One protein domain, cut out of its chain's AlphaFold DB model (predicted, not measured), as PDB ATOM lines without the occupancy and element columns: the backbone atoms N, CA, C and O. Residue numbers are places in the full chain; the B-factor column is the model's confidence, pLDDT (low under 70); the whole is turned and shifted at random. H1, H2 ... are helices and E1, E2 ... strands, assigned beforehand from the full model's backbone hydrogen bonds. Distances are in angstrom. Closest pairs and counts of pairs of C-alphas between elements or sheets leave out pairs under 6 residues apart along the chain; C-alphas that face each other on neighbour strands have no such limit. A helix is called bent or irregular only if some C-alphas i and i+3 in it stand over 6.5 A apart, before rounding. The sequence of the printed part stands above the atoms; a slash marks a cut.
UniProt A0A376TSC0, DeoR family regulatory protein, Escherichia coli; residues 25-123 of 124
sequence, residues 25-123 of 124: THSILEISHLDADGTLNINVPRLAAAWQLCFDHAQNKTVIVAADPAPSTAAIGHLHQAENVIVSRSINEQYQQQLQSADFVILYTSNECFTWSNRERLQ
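Overview. This is residues 25 to 123 of the 124 residues of the protein "DeoR family regulatory protein" of Escherichia coli (UniProt A0A376TSC0). A strongly twisted five-stranded sheet makes a wall, with two helices packed on one of its faces, H1 over edge strand E1 and H2 over E5 and E7. On that same side a small sheet of two strands, E2 and E4, sits beside H1, which packs on E4, while the short H3 only grazes the large sheet near the last printed residues. The printed part has 99 residues, with three named helices and seven named strands in the order E1 E2 H1 E3 E4 E5 H2 E6 E7 H3. The large sheet is mixed, in the order E1 E3 E5 E7 E6, the small one antiparallel, and the class is mixed, helices and strands. The whole is compact and rounded, with a radius of gyration of the C-alphas of 12.6 A and spans of 34 by 29 by 23 A.

Along the chain. Find C-alpha 25 at (273.424, 295.352, 364.673); from there E1, residues 25 to 31, runs 19.3 A. Next come E2, residues 39 to 42, and H1, residues 45 to 57, 19.1 A long. E3, residues 58 to 65, 18.2 A, begins at C-alpha 58 at (268.126, 296.558, 364.671). E4 is residues 74 to 78, E5 residues 84 to 88, and H2 residues 89 to 101, 18.8 A long. E6, residues 104 to 109, and E7, residues 113 to 118, form a hairpin. H3, residues 119 to 122, ends at C-alpha 122 at (275.358, 311.218, 356.394).

Arrangement. Start at E1, parallel to E3, with N 27 and O 60 2.8 A apart. E3 is parallel to E5, with N 86 and O 63 at 2.8 A. E5 is antiparallel to E7, with N 85 and O 116 at 2.8 A, and E7 to edge strand E6, with N 107 and O 115 at 2.9 A. H1 and H2 lie on the same face, giving two layers, helices over one face of a sheet. H1 is over E1 at a height of 9.4 A, only just slantwise at 33 degrees on the local plane. H2 is over E5 and E7 at 8.5 A, along E7 at 6 degrees on the local plane. E5, H2 and E6 form a split strand-helix-strand unit, two strands running the same way with E7 between them, its crossover right-handed. H1 touches E4, closest at the C-alphas of Gln 52 and Ile 76, 4.5 A. E2 is antiparallel to E4, with N 40 and O 77 at 2.9 A, and touches E1, closest at the C-alphas of Ile 31 and Ile 42, 4.8 A. H1 and H2 are apart. Both are irregular, C-alphas 46 and 49, and 90 and 93, being 7.5 A apart. O i to N i+4 pairs are within hydrogen-bond range in 7 of 9 cases in H1 and 4 of 9 in H2, where 6 of 10 O i to N i+3 pairs are; H3 is too short for an i+4 pair.

Size, cuts and confidence. The C-alphas of Pro 71 and Gln 123, the two farthest apart, are 39.5 A apart. The printed part has no cut, and no link is long. The model's mean pLDDT over the printed part is 90.8; residue 69 and residues 122 to 123 are under 70.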
ATOM      1  N   THR A  25     272.701 294.162 365.152       94.44
ATOM      2  CA  THR A  25     273.424 295.352 364.673       94.44
ATOM      3  C   THR A  25     272.880 295.823 363.330       94.44
ATOM      4  O   THR A  25     272.754 297.023 363.110       94.44
ATOM      5  N   HIS A  26     272.527 294.887 362.446       94.88
ATOM      6  CA  HIS A  26     272.049 295.178 361.100       94.88
ATOM      7  C   HIS A  26     270.862 294.290 360.742       94.88
ATOM      8  O   HIS A  26     270.932 293.069 360.887       94.88
ATOM      9  N   SER A  27     269.807 294.906 360.223       95.31
ATOM     10  CA  SER A  27     268.683 294.232 359.584       95.31
ATOM     11  C   SER A  27     268.656 294.619 358.112       95.31
ATOM     12  O   SER A  27     268.695 295.803 357.777       95.31
ATOM     13  N   ILE A  28     268.642 293.618 357.231       96.06
ATOM     14  CA  ILE A  28     268.486 293.797 355.788       96.06
ATOM     15  C   ILE A  28     267.266 292.980 355.385       96.06
ATOM     16  O   ILE A  28     267.321 291.749 355.408       96.06
ATOM     17  N   LEU A  29     266.164 293.656 355.065       94.50
ATOM     18  CA  LEU A  29     264.885 293.009 354.770       94.50
ATOM     19  C   LEU A  29     264.398 293.377 353.377       94.50
ATOM     20  O   LEU A  29     264.456 294.533 352.969       94.50
ATOM     21  N   GLU A  30     263.880 292.383 352.666       94.00
ATOM     22  CA  GLU A  30     263.174 292.592 351.409       94.00
ATOM     23  C   GLU A  30     261.702 292.918 351.681       94.00
ATOM     24  O   GLU A  30     261.038 292.231 352.462       94.00
ATOM     25  N   ILE A  31     261.197 293.959 351.022       94.38
ATOM     26  CA  ILE A  31     259.789 294.348 351.019       94.38
ATOM     27  C   ILE A  31     259.211 294.170 349.619       94.38
ATOM     28  O   ILE A  31     259.858 294.446 348.604       94.38
ATOM     29  N   SER A  32     257.959 293.732 349.565       92.50
ATOM     30  CA  SER A  32     257.217 293.612 348.318       92.50
ATOM     31  C   SER A  32     256.720 294.968 347.836       92.50
ATOM     32  O   SER A  32     256.725 295.211 346.635       92.50
ATOM     33  N   HIS A  33     256.307 295.857 348.745       90.50
ATOM     34  CA  HIS A  33     255.740 297.159 348.393       90.50
ATOM     35  C   HIS A  33     256.027 298.221 349.459       90.50
ATOM     36  O   HIS A  33     256.068 297.921 350.655       90.50
ATOM     37  N   LEU A  34     256.200 299.463 349.009       93.19
ATOM     38  CA  LEU A  34     256.258 300.656 349.846       93.19
ATOM     39  C   LEU A  34     254.999 301.482 349.556       93.19
ATOM     40  O   LEU A  34     254.832 301.982 348.446       93.19
ATOM     41  N   ASP A  35     254.104 301.598 350.536       92.75
ATOM     42  CA  ASP A  35     252.877 302.386 350.392       92.75
ATOM     43  C   ASP A  35     253.185 303.882 350.416       92.75
ATOM     44  O   ASP A  35     254.198 304.305 350.966       92.75
ATOM     45  N   ALA A  36     252.291 304.705 349.860       91.19
ATOM     46  CA  ALA A  36     252.482 306.154 349.753       91.19
ATOM     47  C   ALA A  36     252.672 306.866 351.110       91.19
ATOM     48  O   ALA A  36     253.319 307.909 351.165       91.19
ATOM     49  N   ASP A  37     252.138 306.304 352.197       93.44
ATOM     50  CA  ASP A  37     252.316 306.806 353.567       93.44
ATOM     51  C   ASP A  37     253.640 306.357 354.217       93.44
ATOM     52  O   ASP A  37     253.938 306.708 355.359       93.44
ATOM     53  N   GLY A  38     254.450 305.588 353.489       94.00
ATOM     54  CA  GLY A  38     255.722 305.054 353.946       94.00
ATOM     55  C   GLY A  38     255.630 303.673 354.592       94.00
ATOM     56  O   GLY A  38     256.640 303.220 355.126       94.00
ATOM     57  N   THR A  39     254.475 303.003 354.590       95.75
ATOM     58  CA  THR A  39     254.342 301.648 355.152       95.75
ATOM     59  C   THR A  39     255.130 300.622 354.336       95.75
ATOM     60  O   THR A  39     255.014 300.538 353.111       95.75
ATOM     61  N   LEU A  40     255.938 299.819 355.032       95.38
ATOM     62  CA  LEU A  40     256.768 298.756 354.472       95.38
ATOM     63  C   LEU A  40     256.003 297.434 354.513       95.38
ATOM     64  O   LEU A  40     255.679 296.940 355.594       95.38
ATOM     65  N   ASN A  41     255.741 296.848 353.349       95.00
ATOM     66  CA  ASN A  41     254.915 295.652 353.213       95.00
ATOM     67  C   ASN A  41     255.713 294.457 352.690       95.00
ATOM     68  O   ASN A  41     256.487 294.597 351.747       95.00
ATOM     69  N   ILE A  42     255.465 293.267 353.236       93.62
ATOM     70  CA  ILE A  42     256.030 291.995 352.752       93.62
ATOM     71  C   ILE A  42     254.947 291.087 352.170       93.62
ATOM     72  O   ILE A  42     253.813 291.101 352.642       93.62
ATOM     73  N   ASN A  43     255.307 290.222 351.219       91.56
ATOM     74  CA  ASN A  43     254.413 289.229 350.601       91.56
ATOM     75  C   ASN A  43     254.358 287.882 351.360       91.56
ATOM     76  O   ASN A  43     253.784 286.909 350.870       91.56
ATOM     77  N   VAL A  44     254.932 287.812 352.571       88.88
ATOM     78  CA  VAL A  44     254.923 286.614 353.431       88.88
ATOM     79  C   VAL A  44     254.309 286.932 354.805       88.88
ATOM     80  O   VAL A  44     255.035 286.991 355.799       88.88
ATOM     81  N   PRO A  45     252.972 287.102 354.917       90.06
ATOM     82  CA  PRO A  45     252.315 287.557 356.150       90.06
ATOM     83  C   PRO A  45     252.641 286.749 357.409       90.06
ATOM     84  O   PRO A  45     252.745 287.308 358.495       90.06
ATOM     85  N   ARG A  46     252.872 285.439 357.269       90.31
ATOM     86  CA  ARG A  46     253.247 284.554 358.386       90.31
ATOM     87  C   ARG A  46     254.562 284.949 359.082       90.31
ATOM     88  O   ARG A  46     254.781 284.600 360.230       90.31
ATOM     89  N   LEU A  47     255.453 285.663 358.385       90.19
ATOM     90  CA  LEU A  47     256.730 286.128 358.935       90.19
ATOM     91  C   LEU A  47     256.674 287.579 359.428       90.19
ATOM     92  O   LEU A  47     257.684 288.075 359.921       90.19
ATOM     93  N   ALA A  48     255.530 288.260 359.317       92.44
ATOM     94  CA  ALA A  48     255.433 289.692 359.590       92.44
ATOM     95  C   ALA A  48     255.862 290.052 361.015       92.44
ATOM     96  O   ALA A  48     256.657 290.967 361.189       92.44
ATOM     97  N   ALA A  49     255.423 289.284 362.018       92.62
ATOM     98  CA  ALA A  49     255.792 289.514 363.415       92.62
ATOM     99  C   ALA A  49     257.306 289.373 363.649       92.62
ATOM    100  O   ALA A  49     257.929 290.236 364.267       92.62
ATOM    101  N   ALA A  50     257.924 288.326 363.096       92.88
ATOM    102  CA  ALA A  50     259.367 288.137 363.183       92.88
ATOM    103  C   ALA A  50     260.140 289.244 362.446       92.88
ATOM    104  O   ALA A  50     261.159 289.716 362.942       92.88
ATOM    105  N   TRP A  51     259.682 289.676 361.266       94.12
ATOM    106  CA  TRP A  51     260.361 290.725 360.493       94.12
ATOM    107  C   TRP A  51     260.221 292.089 361.136       94.12
ATOM    108  O   TRP A  51     261.209 292.813 361.199       94.12
ATOM    109  N   GLN A  52     259.051 292.389 361.692       95.19
ATOM    110  CA  GLN A  52     258.846 293.582 362.491       95.19
ATOM    111  C   GLN A  52     259.783 293.589 363.708       95.19
ATOM    112  O   GLN A  52     260.504 294.558 363.899       95.19
ATOM    113  N   LEU A  53     259.877 292.488 364.468       94.25
ATOM    114  CA  LEU A  53     260.828 292.387 365.586       94.25
ATOM    115  C   LEU A  53     262.281 292.580 365.129       94.25
ATOM    116  O   LEU A  53     263.034 293.318 365.756       94.25
ATOM    117  N   CYS A  54     262.684 291.937 364.031       93.88
ATOM    118  CA  CYS A  54     264.029 292.083 363.475       93.88
ATOM    119  C   CYS A  54     264.327 293.537 363.079       93.88
ATOM    120  O   CYS A  54     265.423 294.040 363.316       93.88
ATOM    121  N   PHE A  55     263.350 294.206 362.471       95.31
ATOM    122  CA  PHE A  55     263.456 295.586 362.027       95.31
ATOM    123  C   PHE A  55     263.508 296.550 363.218       95.31
ATOM    124  O   PHE A  55     264.445 297.334 363.319       95.31
ATOM    125  N   ASP A  56     262.581 296.431 364.168       94.00
ATOM    126  CA  ASP A  56     262.476 297.310 365.337       94.00
ATOM    127  C   ASP A  56     263.700 297.215 366.263       94.00
ATOM    128  O   ASP A  56     264.135 298.219 366.826       94.00
ATOM    129  N   HIS A  57     264.292 296.025 366.407       93.38
ATOM    130  CA  HIS A  57     265.433 295.795 367.303       93.38
ATOM    131  C   HIS A  57     266.801 296.092 366.670       93.38
ATOM    132  O   HIS A  57     267.815 296.079 367.375       93.38
ATOM    133  N   ALA A  58     266.864 296.332 365.358       95.25
ATOM    134  CA  ALA A  58     268.126 296.558 364.671       95.25
ATOM    135  C   ALA A  58     268.637 297.995 364.817       95.25
ATOM    136  O   ALA A  58     267.904 298.967 364.619       95.25
ATOM    137  N   GLN A  59     269.935 298.124 365.100       92.44
ATOM    138  CA  GLN A  59     270.609 299.425 365.176       92.44
ATOM    139  C   GLN A  59     270.668 300.116 363.809       92.44
ATOM    140  O   GLN A  59     270.398 301.309 363.728       92.44
ATOM    141  N   ASN A  60     270.970 299.351 362.756       94.50
ATOM    142  CA  ASN A  60     270.965 299.793 361.364       94.50
ATOM    143  C   ASN A  60     269.993 298.941 360.546       94.50
ATOM    144  O   ASN A  60     270.038 297.711 360.585       94.50
ATOM    145  N   LYS A  61     269.148 299.581 359.752       96.56
ATOM    146  CA  LYS A  61     268.068 298.974 358.983       96.56
ATOM    147  C   LYS A  61     268.212 299.362 357.520       96.56
ATOM    148  O   LYS A  61     268.300 300.526 357.130       96.56
ATOM    149  N   THR A  62     268.267 298.339 356.689       96.81
ATOM    150  CA  THR A  62     268.300 298.459 355.239       96.81
ATOM    151  C   THR A  62     267.105 297.723 354.672       96.81
ATOM    152  O   THR A  62     266.844 296.574 355.023       96.81
ATOM    153  N   VAL A  63     266.388 298.384 353.778       96.56
ATOM    154  CA  VAL A  63     265.235 297.814 353.094       96.56
ATOM    155  C   VAL A  63     265.590 297.595 351.630       96.56
ATOM    156  O   VAL A  63     266.152 298.479 350.995       96.56
ATOM    157  N   ILE A  64     265.266 296.430 351.080       95.50
ATOM    158  CA  ILE A  64     265.367 296.143 349.648       95.50
ATOM    159  C   ILE A  64     263.953 296.133 349.078       95.50
ATOM    160  O   ILE A  64     263.110 295.370 349.539       95.50
ATOM    161  N   VAL A  65     263.678 296.967 348.079       94.00
ATOM    162  CA  VAL A  65     262.366 297.004 347.423       94.00
ATOM    163  C   VAL A  65     262.388 296.055 346.232       94.00
ATOM    164  O   VAL A  65     263.136 296.281 345.283       94.00
ATOM    165  N   ALA A  66     261.578 294.995 346.276       84.56
ATOM    166  CA  ALA A  66     261.461 294.028 345.182       84.56
ATOM    167  C   ALA A  66     260.303 294.340 344.214       84.56
ATOM    168  O   ALA A  66     260.343 293.895 343.070       84.56
ATOM    169  N   ALA A  67     259.310 295.138 344.642       74.62
ATOM    170  CA  ALA A  67     258.109 295.488 343.868       74.62
ATOM    171  C   ALA A  67     257.393 294.260 343.274       74.62
ATOM    172  O   ALA A  67     257.183 294.165 342.065       74.62
ATOM    173  N   ASP A  68     257.013 293.321 344.140       71.19
ATOM    174  CA  ASP A  68     256.199 292.167 343.759       71.19
ATOM    175  C   ASP A  68     254.718 292.468 344.058       71.19
ATOM    176  O   ASP A  68     254.367 292.645 345.233       71.19
ATOM    177  N   PRO A  69     253.836 292.568 343.043       63.81
ATOM    178  CA  PRO A  69     252.404 292.731 343.259       63.81
ATOM    179  C   PRO A  69     251.820 291.443 343.855       63.81
ATOM    180  O   PRO A  69     251.305 290.571 343.156       63.81
ATOM    181  N   ALA A  70     251.888 291.331 345.179       72.44
ATOM    182  CA  ALA A  70     251.344 290.203 345.911       72.44
ATOM    183  C   ALA A  70     249.871 290.440 346.293       72.44
ATOM    184  O   ALA A  70     249.511 291.532 346.736       72.44
ATOM    185  N   PRO A  71     249.005 289.414 346.196       71.62
ATOM    186  CA  PRO A  71     247.591 289.519 346.569       71.62
ATOM    187  C   PRO A  71     247.372 289.645 348.084       71.62
ATOM    188  O   PRO A  71     246.273 289.977 348.522       71.62
ATOM    189  N   SER A  72     248.391 289.340 348.891       80.00
ATOM    190  CA  SER A  72     248.356 289.474 350.341       80.00
ATOM    191  C   SER A  72     249.687 290.014 350.826       80.00
ATOM    192  O   SER A  72     250.735 289.415 350.575       80.00
ATOM    193  N   THR A  73     249.619 291.134 351.532       89.62
ATOM    194  CA  THR A  73     250.762 291.747 352.187       89.62
ATOM    195  C   THR A  73     250.528 291.882 353.684       89.62
ATOM    196  O   THR A  73     249.396 291.817 354.169       89.62
ATOM    197  N   ALA A  74     251.617 292.053 354.423       93.56
ATOM    198  CA  ALA A  74     251.588 292.454 355.818       93.56
ATOM    199  C   ALA A  74     252.595 293.579 356.053       93.56
ATOM    200  O   ALA A  74     253.711 293.527 355.530       93.56
ATOM    201  N   ALA A  75     252.197 294.565 356.852       95.19
ATOM    202  CA  ALA A  75     253.065 295.654 357.267       95.19
ATOM    203  C   ALA A  75     254.107 295.156 358.280       95.19
ATOM    204  O   ALA A  75     253.779 294.363 359.164       95.19
ATOM    205  N   ILE A  76     255.346 295.631 358.153       95.62
ATOM    206  CA  ILE A  76     256.451 295.298 359.069       95.62
ATOM    207  C   ILE A  76     257.138 296.526 359.680       95.62
ATOM    208  O   ILE A  76     258.027 296.369 360.508       95.62
ATOM    209  N   GLY A  77     256.759 297.736 359.264       95.62
ATOM    210  CA  GLY A  77     257.363 298.981 359.729       95.62
ATOM    211  C   GLY A  77     257.097 300.143 358.776       95.62
ATOM    212  O   GLY A  77     256.278 300.039 357.861       95.62
ATOM    213  N   HIS A  78     257.822 301.238 358.976       96.75
ATOM    214  CA  HIS A  78     257.736 302.452 358.173       96.75
ATOM    215  C   HIS A  78     259.101 302.893 357.638       96.75
ATOM    216  O   HIS A  78     260.139 302.716 358.272       96.75
ATOM    217  N   LEU A  79     259.078 303.554 356.479       96.25
ATOM    218  CA  LEU A  79     260.247 304.057 355.761       96.25
ATOM    219  C   LEU A  79     261.165 304.936 356.620       96.25
ATOM    220  O   LEU A  79     262.379 304.824 356.509       96.25
ATOM    221  N   HIS A  80     260.607 305.774 357.498       94.00
ATOM    222  CA  HIS A  80     261.395 306.675 358.350       94.00
ATOM    223  C   HIS A  80     262.286 305.939 359.364       94.00
ATOM    224  O   HIS A  80     263.221 306.529 359.894       94.00
ATOM    225  N   GLN A  81     262.001 304.665 359.655       94.88
ATOM    226  CA  GLN A  81     262.843 303.847 360.526       94.88
ATOM    227  C   GLN A  81     264.088 303.328 359.790       94.88
ATOM    228  O   GLN A  81     265.034 302.913 360.456       94.88
ATOM    229  N   ALA A  82     264.073 303.307 358.450       95.88
ATOM    230  CA  ALA A  82     265.158 302.795 357.626       95.88
ATOM    231  C   ALA A  82     266.264 303.836 357.425       95.88
ATOM    232  O   ALA A  82     266.018 305.005 357.138       95.88
ATOM    233  N   GLU A  83     267.505 303.378 357.492       95.50
ATOM    234  CA  GLU A  83     268.685 304.181 357.203       95.50
ATOM    235  C   GLU A  83     269.047 304.086 355.722       95.50
ATOM    236  O   GLU A  83     269.525 305.060 355.142       95.50
ATOM    237  N   ASN A  84     268.801 302.929 355.098       95.94
ATOM    238  CA  ASN A  84     269.070 302.711 353.682       95.94
ATOM    239  C   ASN A  84     267.903 302.019 352.975       95.94
ATOM    240  O   ASN A  84     267.274 301.111 353.518       95.94
ATOM    241  N   VAL A  85     267.681 302.394 351.721       96.44
ATOM    242  CA  VAL A  85     266.761 301.726 350.804       96.44
ATOM    243  C   VAL A  85     267.508 301.360 349.530       96.44
ATOM    244  O   VAL A  85     268.104 302.207 348.871       96.44
ATOM    245  N   ILE A  86     267.474 300.085 349.170       95.62
ATOM    246  CA  ILE A  86     268.051 299.564 347.939       95.62
ATOM    247  C   ILE A  86     266.906 299.274 346.981       95.62
ATOM    248  O   ILE A  86     265.988 298.517 347.295       95.62
ATOM    249  N   VAL A  87     266.970 299.874 345.800       94.50
ATOM    250  CA  VAL A  87     265.942 299.745 344.769       94.50
ATOM    251  C   VAL A  87     266.612 299.315 343.472       94.50
ATOM    252  O   VAL A  87     267.656 299.858 343.098       94.50
ATOM    253  N   SER A  88     266.051 298.326 342.774       92.25
ATOM    254  CA  SER A  88     266.576 297.943 341.462       92.25
ATOM    255  C   SER A  88     266.268 299.021 340.421       92.25
ATOM    256  O   SER A  88     265.311 299.792 340.542       92.25
ATOM    257  N   ARG A  89     267.085 299.094 339.366       90.75
ATOM    258  CA  ARG A  89     266.927 300.109 338.315       90.75
ATOM    259  C   ARG A  89     265.532 300.096 337.691       90.75
ATOM    260  O   ARG A  89     265.006 301.164 337.400       90.75
ATOM    261  N   SER A  90     264.944 298.916 337.504       90.62
ATOM    262  CA  SER A  90     263.650 298.749 336.831       90.62
ATOM    263  C   SER A  90     262.478 299.404 337.561       90.62
ATOM    264  O   SER A  90     261.472 299.691 336.923       90.62
ATOM    265  N   ILE A  91     262.597 299.643 338.869       91.12
ATOM    266  CA  ILE A  91     261.517 300.189 339.708       91.12
ATOM    267  C   ILE A  91     261.931 301.467 340.445       91.12
ATOM    268  O   ILE A  91     261.134 302.045 341.176       91.12
ATOM    269  N   ASN A  92     263.163 301.946 340.253       91.25
ATOM    270  CA  ASN A  92     263.646 303.160 340.908       91.25
ATOM    271  C   ASN A  92     262.769 304.377 340.581       91.25
ATOM    272  O   ASN A  92     262.428 305.139 341.479       91.25
ATOM    273  N   GLU A  93     262.360 304.537 339.320       91.62
ATOM    274  CA  GLU A  93     261.513 305.662 338.896       91.62
ATOM    275  C   GLU A  93     260.163 305.697 339.630       91.62
ATOM    276  O   GLU A  93     259.656 306.782 339.912       91.62
ATOM    277  N   GLN A  94     259.618 304.533 340.007       92.62
ATOM    278  CA  GLN A  94     258.364 304.429 340.759       92.62
ATOM    279  C   GLN A  94     258.493 305.009 342.175       92.62
ATOM    280  O   GLN A  94     257.574 305.672 342.648       92.62
ATOM    281  N   TYR A  95     259.623 304.775 342.845       92.81
ATOM    282  CA  TYR A  95     259.815 305.151 344.252       92.81
ATOM    283  C   TYR A  95     260.661 306.413 344.446       92.81
ATOM    284  O   TYR A  95     260.695 306.963 345.544       92.81
ATOM    285  N   GLN A  96     261.313 306.918 343.396       93.94
ATOM    286  CA  GLN A  96     262.232 308.053 343.476       93.94
ATOM    287  C   GLN A  96     261.599 309.292 344.126       93.94
ATOM    288  O   GLN A  96     262.204 309.879 345.021       93.94
ATOM    289  N   GLN A  97     260.399 309.702 343.700       94.44
ATOM    290  CA  GLN A  97     259.744 310.892 344.265       94.44
ATOM    291  C   GLN A  97     259.423 310.716 345.751       94.44
ATOM    292  O   GLN A  97     259.606 311.641 346.544       94.44
ATOM    293  N   GLN A  98     258.971 309.521 346.129       94.56
ATOM    294  CA  GLN A  98     258.649 309.199 347.509       94.56
ATOM    295  C   GLN A  98     259.902 309.200 348.393       94.56
ATOM    296  O   GLN A  98     259.899 309.824 349.450       94.56
ATOM    297  N   LEU A  99     260.988 308.567 347.941       95.31
ATOM    298  CA  LEU A  99     262.257 308.513 348.675       95.31
ATOM    299  C   LEU A  99     262.876 309.907 348.832       95.31
ATOM    300  O   LEU A  99     263.317 310.263 349.921       95.31
ATOM    301  N   GLN A 100     262.831 310.736 347.784       94.88
ATOM    302  CA  GLN A 100     263.276 312.131 347.857       94.88
ATOM    303  C   GLN A 100     262.448 312.958 348.845       94.88
ATOM    304  O   GLN A 100     263.005 313.781 349.565       94.88
ATOM    305  N   SER A 101     261.130 312.736 348.893       94.19
ATOM    306  CA  SER A 101     260.234 313.428 349.830       94.19
ATOM    307  C   SER A 101     260.443 312.992 351.283       94.19
ATOM    308  O   SER A 101     260.118 313.745 352.193       94.19
ATOM    309  N   ALA A 102     260.991 311.795 351.496       93.75
ATOM    310  CA  ALA A 102     261.365 311.258 352.801       93.75
ATOM    311  C   ALA A 102     262.830 311.566 353.184       93.75
ATOM    312  O   ALA A 102     263.397 310.875 354.025       93.75
ATOM    313  N   ASP A 103     263.454 312.563 352.544       94.31
ATOM    314  CA  ASP A 103     264.836 313.005 352.789       94.31
ATOM    315  C   ASP A 103     265.927 311.945 352.539       94.31
ATOM    316  O   ASP A 103     267.059 312.056 353.025       94.31
ATOM    317  N   PHE A 104     265.644 310.947 351.696       95.88
ATOM    318  CA  PHE A 104     266.678 310.043 351.205       95.88
ATOM    319  C   PHE A 104     267.436 310.652 350.022       95.88
ATOM    320  O   PHE A 104     266.866 311.254 349.108       95.88
ATOM    321  N   VAL A 105     268.747 310.430 350.001       95.00
ATOM    322  CA  VAL A 105     269.640 310.819 348.905       95.00
ATOM    323  C   VAL A 105     270.344 309.599 348.331       95.00
ATOM    324  O   VAL A 105     270.606 308.629 349.036       95.00
ATOM    325  N   ILE A 106     270.673 309.640 347.044       93.00
ATOM    326  CA  ILE A 106     271.415 308.555 346.400       93.00
ATOM    327  C   ILE A 106     272.862 308.583 346.904       93.00
ATOM    328  O   ILE A 106     273.594 309.533 346.629       93.00
ATOM    329  N   LEU A 107     273.269 307.533 347.617       88.12
ATOM    330  CA  LEU A 107     274.637 307.352 348.108       88.12
ATOM    331  C   LEU A 107     275.500 306.583 347.104       88.12
ATOM    332  O   LEU A 107     276.667 306.906 346.893       88.12
ATOM    333  N   TYR A 108     274.924 305.555 346.481       83.00
ATOM    334  CA  TYR A 108     275.618 304.703 345.524       83.00
ATOM    335  C   TYR A 108     274.695 304.303 344.377       83.00
ATOM    336  O   TYR A 108     273.514 304.015 344.574       83.00
ATOM    337  N   THR A 109     275.261 304.242 343.175       83.25
ATOM    338  CA  THR A 109     274.578 303.773 341.969       83.25
ATOM    339  C   THR A 109     275.436 302.743 341.259       83.25
ATOM    340  O   THR A 109     276.606 303.007 340.970       83.25
ATOM    341  N   SER A 110     274.840 301.609 340.902       83.75
ATOM    342  CA  SER A 110     275.403 300.678 339.926       83.75
ATOM    343  C   SER A 110     274.525 300.619 338.675       83.75
ATOM    344  O   SER A 110     273.525 301.330 338.547       83.75
ATOM    345  N   ASN A 111     274.887 299.751 337.728       82.31
ATOM    346  CA  ASN A 111     274.026 299.516 336.575       82.31
ATOM    347  C   ASN A 111     272.695 298.844 336.936       82.31
ATOM    348  O   ASN A 111     271.725 299.029 336.213       82.31
ATOM    349  N   GLU A 112     272.607 298.164 338.077       87.56
ATOM    350  CA  GLU A 112     271.451 297.326 338.413       87.56
ATOM    351  C   GLU A 112     270.644 297.851 339.606       87.56
ATOM    352  O   GLU A 112     269.459 297.543 339.733       87.56
ATOM    353  N   CYS A 113     271.249 298.668 340.473       91.00
ATOM    354  CA  CYS A 113     270.607 299.141 341.697       91.00
ATOM    355  C   CYS A 113     271.039 300.548 342.125       91.00
ATOM    356  O   CYS A 113     272.127 301.028 341.793       91.00
ATOM    357  N   PHE A 114     270.164 301.170 342.910       94.50
ATOM    358  CA  PHE A 114     270.352 302.445 343.582       94.50
ATOM    359  C   PHE A 114     270.284 302.218 345.089       94.50
ATOM    360  O   PHE A 114     269.332 301.605 345.575       94.50
ATOM    361  N   THR A 115     271.271 302.733 345.818       95.19
ATOM    362  CA  THR A 115     271.237 302.815 347.279       95.19
ATOM    363  C   THR A 115     270.891 304.239 347.672       95.19
ATOM    364  O   THR A 115     271.666 305.171 347.445       95.19
ATOM    365  N   TRP A 116     269.721 304.385 348.267       95.94
ATOM    366  CA  TRP A 116     269.210 305.591 348.884       95.94
ATOM    367  C   TRP A 116     269.544 305.550 350.372       95.94
ATOM    368  O   TRP A 116     269.286 304.544 351.023       95.94
ATOM    369  N   SER A 117     270.088 306.626 350.921       95.62
ATOM    370  CA  SER A 117     270.433 306.729 352.340       95.62
ATOM    371  C   SER A 117     269.731 307.925 352.959       95.62
ATOM    372  O   SER A 117     269.634 308.980 352.328       95.62
ATOM    373  N   ASN A 118     269.247 307.762 354.186       92.06
ATOM    374  CA  ASN A 118     268.657 308.850 354.949       92.06
ATOM    375  C   ASN A 118     269.721 309.940 355.170       92.06
ATOM    376  O   ASN A 118     270.827 309.658 355.642       92.06
ATOM    377  N   ARG A 119     269.406 311.184 354.793       85.50
ATOM    378  CA  ARG A 119     270.352 312.304 354.834       85.50
ATOM    379  C   ARG A 119     270.882 312.594 356.240       85.50
ATOM    380  O   ARG A 119     272.039 312.994 356.346       85.50
ATOM    381  N   GLU A 120     270.088 312.395 357.289       79.31
ATOM    382  CA  GLU A 120     270.503 312.669 358.675       79.31
ATOM    383  C   GLU A 120     271.722 311.825 359.075       79.31
ATOM    384  O   GLU A 120     272.664 312.328 359.683       79.31
ATOM    385  N   ARG A 121     271.772 310.570 358.614       70.44
ATOM    386  CA  ARG A 121     272.872 309.623 358.866       70.44
ATOM    387  C   ARG A 121     274.174 309.960 358.143       70.44
ATOM    388  O   ARG A 121     275.219 309.463 358.538       70.44
ATOM    389  N   LEU A 122     274.141 310.775 357.088       65.31
ATOM    390  CA  LEU A 122     275.358 311.218 356.394       65.31
ATOM    391  C   LEU A 122     276.059 312.385 357.106       65.31
ATOM    392  O   LEU A 122     277.135 312.796 356.672       65.31
ATOM    393  N   GLN A 123     275.431 312.953 358.138       60.28
ATOM    394  CA  GLN A 123     275.954 314.091 358.898       60.28
ATOM    395  C   GLN A 123     276.531 313.691 360.267       60.28
ATOM    396  O   GLN A 123     277.144 314.538 360.919       60.28
TER     397      GLN A 123